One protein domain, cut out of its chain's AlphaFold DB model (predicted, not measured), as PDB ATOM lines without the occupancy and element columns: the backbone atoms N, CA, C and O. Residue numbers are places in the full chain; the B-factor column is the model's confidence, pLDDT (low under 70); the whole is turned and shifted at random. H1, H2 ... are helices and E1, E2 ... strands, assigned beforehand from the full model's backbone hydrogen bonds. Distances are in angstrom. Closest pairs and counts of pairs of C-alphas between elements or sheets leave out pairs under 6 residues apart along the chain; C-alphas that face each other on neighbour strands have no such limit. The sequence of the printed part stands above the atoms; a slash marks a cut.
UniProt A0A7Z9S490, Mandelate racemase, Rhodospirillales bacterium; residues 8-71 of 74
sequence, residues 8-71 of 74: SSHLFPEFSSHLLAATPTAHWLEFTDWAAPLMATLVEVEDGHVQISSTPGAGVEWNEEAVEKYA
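AT A GLANCE: This is residues 8 to 71 of the 74 residues of the protein "Mandelate racemase" of Rhodospirillales bacterium (UniProt A0A7Z9S490). The model has little regular structure: a short helix, H1, and a short strand, E1, sit at one end, a second helix, H2, at the other, and a long winding stretch, residues 30 to 63, runs between them. The printed part has 64 residues, with the named elements H1, E1, H2 in that order holding only 20 of them, mostly helix. It is elongated, 40 by 22 by 21 A, and only just compact, close to loose, with a radius of gyration of the C-alphas of 12.5 A.

HOW THE PARTS SIT: H1, residues 13 to 21, and E1, residues 26 to 29, come closest at the C-alphas of Leu 20 and Ala 26, 5.2 A apart. E1 pairs with no named strand. Residues 45 to 46 pair with 49 to 50, antiparallel. H2, residues 64 to 70, is apart from H1 and E1. Every O i to N i+4 pair is within hydrogen-bond range in H2, and 4 of 5 in H1.

IN THESE COORDINATES: H1 begins at C-alpha 13 (-19.342, -29.925, 9.333) and is 11.6 A long. E1 measures 8.4 A. H2, 10.0 A, ends at C-alpha 70 (-0.974, -35.829, 17.651).

THE WHOLE: The C-alphas farthest apart, of Pro 24 and Lys 69, are 40.4 A apart. H1 to E1 is a tight link; E1 to H2 is long. The printed part has no cut, and no printed residue is under 70 in pLDDT.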
ATOM      1  N   SER A   8     -28.419 -21.337  11.021       98.31
ATOM      2  CA  SER A   8     -27.066 -21.682  10.585       98.31
ATOM      3  C   SER A   8     -26.361 -22.478  11.681       98.31
ATOM      4  O   SER A   8     -26.679 -22.317  12.861       98.31
ATOM      5  N   SER A   9     -25.401 -23.318  11.311       98.06
ATOM      6  CA  SER A   9     -24.606 -24.101  12.265       98.06
ATOM      7  C   SER A   9     -23.228 -23.481  12.513       98.06
ATOM      8  O   SER A   9     -22.731 -22.720  11.685       98.06
ATOM      9  N   HIS A  10     -22.607 -23.843  13.639       98.25
ATOM     10  CA  HIS A  10     -21.250 -23.439  14.007       98.25
ATOM     11  C   HIS A  10     -20.346 -24.672  14.126       98.25
ATOM     12  O   HIS A  10     -20.632 -25.551  14.944       98.25
ATOM     13  N   LEU A  11     -19.264 -24.698  13.342       96.31
ATOM     14  CA  LEU A  11     -18.250 -25.762  13.279       96.31
ATOM     15  C   LEU A  11     -18.803 -27.184  13.035       96.31
ATOM     16  O   LEU A  11     -19.990 -27.394  12.774       96.31
ATOM     17  N   PHE A  12     -17.898 -28.167  13.100       95.25
ATOM     18  CA  PHE A  12     -18.174 -29.604  13.002       95.25
ATOM     19  C   PHE A  12     -19.032 -29.967  11.781       95.25
ATOM     20  O   PHE A  12     -20.145 -30.480  11.952       95.25
ATOM     21  N   PRO A  13     -18.572 -29.670  10.550       96.00
ATOM     22  CA  PRO A  13     -19.342 -29.925   9.333       96.00
ATOM     23  C   PRO A  13     -19.797 -31.389   9.189       96.00
ATOM     24  O   PRO A  13     -20.856 -31.638   8.609       96.00
ATOM     25  N   GLU A  14     -19.070 -32.332   9.792       95.19
ATOM     26  CA  GLU A  14     -19.389 -33.763   9.858       95.19
ATOM     27  C   GLU A  14     -20.731 -34.033  10.550       95.19
ATOM     28  O   GLU A  14     -21.477 -34.908  10.138       95.19
ATOM     29  N   PHE A  15     -21.078 -33.267  11.588       96.00
ATOM     30  CA  PHE A  15     -22.346 -33.418  12.313       96.00
ATOM     31  C   PHE A  15     -23.363 -32.361  11.893       96.00
ATOM     32  O   PHE A  15     -24.549 -32.650  11.713       96.00
ATOM     33  N   SER A  16     -22.898 -31.126  11.730       97.38
ATOM     34  CA  SER A  16     -23.728 -29.971  11.416       97.38
ATOM     35  C   SER A  16     -24.469 -30.128  10.089       97.38
ATOM     36  O   SER A  16     -25.626 -29.723  10.000       97.38
ATOM     37  N   SER A  17     -23.863 -30.771   9.086       96.69
ATOM     38  CA  SER A  17     -24.528 -31.055   7.806       96.69
ATOM     39  C   SER A  17     -25.775 -31.939   7.975       96.69
ATOM     40  O   SER A  17     -26.838 -31.609   7.449       96.69
ATOM     41  N   HIS A  18     -25.697 -32.996   8.790       97.06
ATOM     42  CA  HIS A  18     -26.843 -33.858   9.105       97.06
ATOM     43  C   HIS A  18     -27.922 -33.112   9.902       97.06
ATOM     44  O   HIS A  18     -29.115 -33.264   9.629       97.06
ATOM     45  N   LEU A  19     -27.522 -32.287  10.877       97.00
ATOM     46  CA  LEU A  19     -28.462 -31.501  11.685       97.00
ATOM     47  C   LEU A  19     -29.205 -30.461  10.841       97.00
ATOM     48  O   LEU A  19     -30.424 -30.321  10.968       97.00
ATOM     49  N   LEU A  20     -28.501 -29.763   9.948       97.50
ATOM     50  CA  LEU A  20     -29.118 -28.821   9.019       97.50
ATOM     51  C   LEU A  20     -30.027 -29.533   8.011       97.50
ATOM     52  O   LEU A  20     -31.130 -29.053   7.771       97.50
ATOM     53  N   ALA A  21     -29.656 -30.709   7.497       96.38
ATOM     54  CA  ALA A  21     -30.534 -31.481   6.611       96.38
ATOM     55  C   ALA A  21     -31.872 -31.876   7.267       96.38
ATOM     56  O   ALA A  21     -32.885 -32.005   6.582       96.38
ATOM     57  N   ALA A  22     -31.894 -32.033   8.593       95.50
ATOM     58  CA  ALA A  22     -33.109 -32.289   9.364       95.50
ATOM     59  C   ALA A  22     -33.839 -31.011   9.832       95.50
ATOM     60  O   ALA A  22     -34.920 -31.108  10.418       95.50
ATOM     61  N   THR A  23     -33.275 -29.821   9.597       96.12
ATOM     62  CA  THR A  23     -33.800 -28.540  10.090       96.12
ATOM     63  C   THR A  23     -34.593 -27.819   8.993       96.12
ATOM     64  O   THR A  23     -34.003 -27.368   8.014       96.12
ATOM     65  N   PRO A  24     -35.919 -27.616   9.143       95.19
ATOM     66  CA  PRO A  24     -36.747 -27.012   8.091       95.19
ATOM     67  C   PRO A  24     -36.344 -25.593   7.671       95.19
ATOM     68  O   PRO A  24     -36.655 -25.170   6.561       95.19
ATOM     69  N   THR A  25     -35.689 -24.842   8.558       96.25
ATOM     70  CA  THR A  25     -35.215 -23.475   8.307       96.25
ATOM     71  C   THR A  25     -33.695 -23.401   8.139       96.25
ATOM     72  O   THR A  25     -33.107 -22.351   8.392       96.25
ATOM     73  N   ALA A  26     -33.043 -24.499   7.745       97.25
ATOM     74  CA  ALA A  26     -31.602 -24.522   7.511       97.25
ATOM     75  C   ALA A  26     -31.150 -23.428   6.533       97.25
ATOM     76  O   ALA A  26     -31.831 -23.115   5.555       97.25
ATOM     77  N   HIS A  27     -29.992 -22.843   6.826       97.06
ATOM     78  CA  HIS A  27     -29.419 -21.735   6.077       97.06
ATOM     79  C   HIS A  27     -27.947 -22.012   5.754       97.06
ATOM     80  O   HIS A  27     -27.674 -22.779   4.838       97.06
ATOM     81  N   TRP A  28     -26.999 -21.427   6.491       98.19
ATOM     82  CA  TRP A  28     -25.573 -21.639   6.233       98.19
ATOM     83  C   TRP A  28     -24.995 -22.741   7.112       98.19
ATOM     84  O   TRP A  28     -25.177 -22.747   8.330       98.19
ATOM     85  N   LEU A  29     -24.226 -23.621   6.482       98.38
ATOM     86  CA  LEU A  29     -23.258 -24.465   7.158       98.38
ATOM     87  C   LEU A  29     -21.944 -23.693   7.247       98.38
ATOM     88  O   LEU A  29     -21.369 -23.330   6.221       98.38
ATOM     89  N   GLU A  30     -21.457 -23.440   8.456       98.44
ATOM     90  CA  GLU A  30     -20.060 -23.046   8.612       98.44
ATOM     91  C   GLU A  30     -19.160 -24.250   8.316       98.44
ATOM     92  O   GLU A  30     -19.330 -25.323   8.897       98.44
ATOM     93  N   PHE A  31     -18.201 -24.060   7.413       97.56
ATOM     94  CA  PHE A  31     -17.256 -25.092   7.014       97.56
ATOM     95  C   PHE A  31     -15.838 -24.712   7.434       97.56
ATOM     96  O   PHE A  31     -15.345 -23.635   7.093       97.56
ATOM     97  N   THR A  32     -15.173 -25.630   8.131       96.06
ATOM     98  CA  THR A  32     -13.732 -25.600   8.380       96.06
ATOM     99  C   THR A  32     -13.174 -27.006   8.189       96.06
ATOM    100  O   THR A  32     -13.834 -27.992   8.503       96.06
ATOM    101  N   ASP A  33     -11.950 -27.107   7.686       94.25
ATOM    102  CA  ASP A  33     -11.237 -28.366   7.447       94.25
ATOM    103  C   ASP A  33     -10.209 -28.667   8.550       94.25
ATOM    104  O   ASP A  33      -9.306 -29.480   8.378       94.25
ATOM    105  N   TRP A  34     -10.330 -28.025   9.716       95.75
ATOM    106  CA  TRP A  34      -9.336 -28.122  10.790       95.75
ATOM    107  C   TRP A  34      -9.123 -29.550  11.298       95.75
ATOM    108  O   TRP A  34      -8.021 -29.887  11.727       95.75
ATOM    109  N   ALA A  35     -10.165 -30.385  11.252       94.25
ATOM    110  CA  ALA A  35     -10.095 -31.789  11.644       94.25
ATOM    111  C   ALA A  35      -9.493 -32.692  10.554       94.25
ATOM    112  O   ALA A  35      -9.103 -33.815  10.867       94.25
ATOM    113  N   ALA A  36      -9.352 -32.217   9.307       95.56
ATOM    114  CA  ALA A  36      -8.882 -33.011   8.171       95.56
ATOM    115  C   ALA A  36      -7.578 -33.794   8.433       95.56
ATOM    116  O   ALA A  36      -7.511 -34.951   8.022       95.56
ATOM    117  N   PRO A  37      -6.566 -33.267   9.160       96.19
ATOM    118  CA  PRO A  37      -5.355 -34.029   9.470       96.19
ATOM    119  C   PRO A  37      -5.576 -35.278  10.336       96.19
ATOM    120  O   PRO A  37      -4.677 -36.111  10.408       96.19
ATOM    121  N   LEU A  38      -6.721 -35.391  11.017       97.06
ATOM    122  CA  LEU A  38      -7.078 -36.506  11.900       97.06
ATOM    123  C   LEU A  38      -8.085 -37.475  11.265       97.06
ATOM    124  O   LEU A  38      -8.364 -38.523  11.843       97.06
ATOM    125  N   MET A  39      -8.642 -37.142  10.101       95.94
ATOM    126  CA  MET A  39      -9.690 -37.923   9.446       95.94
ATOM    127  C   MET A  39      -9.107 -38.900   8.419       95.94
ATOM    128  O   MET A  39      -8.207 -38.553   7.656       95.94
ATOM    129  N   ALA A  40      -9.648 -40.115   8.372       96.31
ATOM    130  CA  ALA A  40      -9.425 -41.067   7.284       96.31
ATOM    131  C   ALA A  40     -10.331 -40.769   6.079       96.31
ATOM    132  O   ALA A  40      -9.909 -40.940   4.937       96.31
ATOM    133  N   THR A  41     -11.539 -40.262   6.340       93.00
ATOM    134  CA  THR A  41     -12.510 -39.845   5.323       93.00
ATOM    135  C   THR A  41     -12.842 -38.369   5.520       93.00
ATOM    136  O   THR A  41     -13.243 -37.958   6.607       93.00
ATOM    137  N   LEU A  42     -12.647 -37.555   4.479       93.25
ATOM    138  CA  LEU A  42     -12.902 -36.114   4.529       93.25
ATOM    139  C   LEU A  42     -14.352 -35.792   4.175       93.25
ATOM    140  O   LEU A  42     -14.971 -36.469   3.358       93.25
ATOM    141  N   VAL A  43     -14.855 -34.694   4.736       93.44
ATOM    142  CA  VAL A  43     -16.087 -34.072   4.252       93.44
ATOM    143  C   VAL A  43     -15.840 -33.516   2.853       93.44
ATOM    144  O   VAL A  43     -14.954 -32.682   2.654       93.44
ATOM    145  N   GLU A  44     -16.637 -33.955   1.885       94.25
ATOM    146  CA  GLU A  44     -16.556 -33.471   0.511       94.25
ATOM    147  C   GLU A  44     -17.391 -32.199   0.332       94.25
ATOM    148  O   GLU A  44     -18.499 -32.078   0.860       94.25
ATOM    149  N   VAL A  45     -16.858 -31.246  -0.435       96.19
ATOM    150  CA  VAL A  45     -17.554 -30.016  -0.825       96.19
ATOM    151  C   VAL A  45     -17.616 -29.958  -2.344       96.19
ATOM    152  O   VAL A  45     -16.582 -29.903  -3.007       96.19
ATOM    153  N   GLU A  46     -18.829 -29.923  -2.887       97.38
ATOM    154  CA  GLU A  46     -19.101 -29.805  -4.322       97.38
ATOM    155  C   GLU A  46     -20.013 -28.599  -4.556       97.38
ATOM    156  O   GLU A  46     -21.008 -28.420  -3.855       97.38
ATOM    157  N   ASP A  47     -19.637 -27.720  -5.490       97.19
ATOM    158  CA  ASP A  47     -20.380 -26.496  -5.823       97.19
ATOM    159  C   ASP A  47     -20.787 -25.651  -4.599       97.19
ATOM    160  O   ASP A  47     -21.875 -25.076  -4.534       97.19
ATOM    161  N   GLY A  48     -19.910 -25.586  -3.593       96.50
ATOM    162  CA  GLY A  48     -20.145 -24.837  -2.353       96.50
ATOM    163  C   GLY A  48     -21.077 -25.521  -1.347       96.50
ATOM    164  O   GLY A  48     -21.462 -24.886  -0.367       96.50
ATOM    165  N   HIS A  49     -21.421 -26.793  -1.555       97.06
ATOM    166  CA  HIS A  49     -22.284 -27.578  -0.676       97.06
ATOM    167  C   HIS A  49     -21.536 -28.789  -0.121       97.06
ATOM    168  O   HIS A  49     -20.909 -29.545  -0.865       97.06
ATOM    169  N   VAL A  50     -21.637 -28.991   1.194       96.69
ATOM    170  CA  VAL A  50     -21.148 -30.213   1.839       96.69
ATOM    171  C   VAL A  50     -22.005 -31.398   1.418       96.69
ATOM    172  O   VAL A  50     -23.235 -31.342   1.492       96.69
ATOM    173  N   GLN A  51     -21.337 -32.478   1.033       95.62
ATOM    174  CA  GLN A  51     -21.973 -33.746   0.716       95.62
ATOM    175  C   GLN A  51     -22.116 -34.583   1.986       95.62
ATOM    176  O   GLN A  51     -21.145 -34.871   2.685       95.62
ATOM    177  N   ILE A  52     -23.355 -34.957   2.297       94.44
ATOM    178  CA  ILE A  52     -23.671 -35.776   3.468       94.44
ATOM    179  C   ILE A  52     -23.377 -37.237   3.137       94.44
ATOM    180  O   ILE A  52     -23.870 -37.759   2.134       94.44
ATOM    181  N   SER A  53     -22.608 -37.909   3.997       90.50
ATOM    182  CA  SER A  53     -22.287 -39.324   3.811       90.50
ATOM    183  C   SER A  53     -23.553 -40.185   3.733       90.50
ATOM    184  O   SER A  53     -24.503 -40.010   4.497       90.50
ATOM    185  N   SER A  54     -23.537 -41.170   2.833       90.62
ATOM    186  CA  SER A  54     -24.579 -42.200   2.732       90.62
ATOM    187  C   SER A  54     -24.352 -43.392   3.673       90.62
ATOM    188  O   SER A  54     -25.192 -44.293   3.747       90.62
ATOM    189  N   THR A  55     -23.231 -43.417   4.399       90.94
ATOM    190  CA  THR A  55     -22.932 -44.457   5.388       90.94
ATOM    191  C   THR A  55     -23.632 -44.175   6.724       90.94
ATOM    192  O   THR A  55     -23.898 -43.020   7.056       90.94
ATOM    193  N   PRO A  56     -23.953 -45.209   7.527       94.38
ATOM    194  CA  PRO A  56     -24.514 -45.001   8.857       94.38
ATOM    195  C   PRO A  56     -23.587 -44.180   9.768       94.38
ATOM    196  O   PRO A  56     -22.395 -44.459   9.860       94.38
ATOM    197  N   GLY A  57     -24.161 -43.227  10.506       92.94
ATOM    198  CA  GLY A  57     -23.429 -42.347  11.422       92.94
ATOM    199  C   GLY A  57     -23.213 -40.948  10.844       92.94
ATOM    200  O   GLY A  57     -23.972 -40.512   9.985       92.94
ATOM    201  N   ALA A  58     -22.198 -40.244  11.351       92.38
ATOM    202  CA  ALA A  58     -21.845 -38.877  10.943       92.38
ATOM    203  C   ALA A  58     -20.707 -38.828   9.902       92.38
ATOM    204  O   ALA A  58     -20.065 -37.800   9.732       92.38
ATOM    205  N   GLY A  59     -20.370 -39.963   9.276       91.25
ATOM    206  CA  GLY A  59     -19.264 -40.043   8.313       91.25
ATOM    207  C   GLY A  59     -17.862 -39.826   8.902       91.25
ATOM    208  O   GLY A  59     -16.910 -39.702   8.143       91.25
ATOM    209  N   VAL A  60     -17.721 -39.790  10.232       92.94
ATOM    210  CA  VAL A  60     -16.427 -39.635  10.911       92.94
ATOM    211  C   VAL A  60     -15.694 -40.969  10.948       92.94
ATOM    212  O   VAL A  60     -16.161 -41.931  11.561       92.94
ATOM    213  N   GLU A  61     -14.507 -40.985  10.357       95.12
ATOM    214  CA  GLU A  61     -13.554 -42.085  10.433       95.12
ATOM    215  C   GLU A  61     -12.176 -41.506  10.753       95.12
ATOM    216  O   GLU A  61     -11.754 -40.532  10.128       95.12
ATOM    217  N   TRP A  62     -11.481 -42.070  11.741       96.38
ATOM    218  CA  TRP A  62     -10.203 -41.547  12.216       96.38
ATOM    219  C   TRP A  62      -9.033 -42.135  11.438       96.38
ATOM    220  O   TRP A  62      -8.969 -43.338  11.188       96.38
ATOM    221  N   ASN A  63      -8.059 -41.290  11.116       98.00
ATOM    222  CA  ASN A  63      -6.731 -41.759  10.765       98.00
ATOM    223  C   ASN A  63      -5.990 -42.086  12.068       98.00
ATOM    224  O   ASN A  63      -5.434 -41.194  12.709       98.00
ATOM    225  N   GLU A  64      -6.003 -43.359  12.459       98.06
ATOM    226  CA  GLU A  64      -5.440 -43.817  13.737       98.06
ATOM    227  C   GLU A  64      -3.951 -43.463  13.897       98.06
ATOM    228  O   GLU A  64      -3.532 -43.045  14.975       98.06
ATOM    229  N   GLU A  65      -3.155 -43.522  12.822       98.25
ATOM    230  CA  GLU A  65      -1.738 -43.123  12.860       98.25
ATOM    231  C   GLU A  65      -1.578 -41.622  13.148       98.25
ATOM    232  O   GLU A  65      -0.692 -41.201  13.898       98.25
ATOM    233  N   ALA A  66      -2.438 -40.787  12.557       98.00
ATOM    234  CA  ALA A  66      -2.426 -39.349  12.802       98.00
ATOM    235  C   ALA A  66      -2.907 -39.018  14.218       98.00
ATOM    236  O   ALA A  66      -2.307 -38.170  14.884       98.00
ATOM    237  N   VAL A  67      -3.948 -39.703  14.693       97.44
ATOM    238  CA  VAL A  67      -4.434 -39.570  16.070       97.44
ATOM    239  C   VAL A  67      -3.324 -39.923  17.056       97.44
ATOM    240  O   VAL A  67      -3.050 -39.125  17.951       97.44
ATOM    241  N   GLU A  68      -2.624 -41.045  16.866       97.38
ATOM    242  CA  GLU A  68      -1.496 -41.436  17.720       97.38
ATOM    243  C   GLU A  68      -0.374 -40.388  17.692       97.38
ATOM    244  O   GLU A  68       0.130 -39.981  18.740       97.38
ATOM    245  N   LYS A  69      -0.024 -39.881  16.504       97.31
ATOM    246  CA  LYS A  69       1.016 -38.856  16.333       97.31
ATOM    247  C   LYS A  69       0.706 -37.544  17.062       97.31
ATOM    248  O   LYS A  69       1.635 -36.898  17.551       97.31
ATOM    249  N   TYR A  70      -0.556 -37.113  17.073       96.38
ATOM    250  CA  TYR A  70      -0.974 -35.829  17.651       96.38
ATOM    251  C   TYR A  70      -1.592 -35.952  19.050       96.38
ATOM    252  O   TYR A  70      -2.012 -34.943  19.620       96.38
ATOM    253  N   ALA A  71      -1.637 -37.158  19.620       95.62
ATOM    254  CA  ALA A  71      -2.151 -37.383  20.961       95.62
ATOM    255  C   ALA A  71      -1.345 -36.598  22.012       95.62
ATOM    256  O   ALA A  71      -0.115 -36.544  21.985       95.62
TER     257      ALA A  71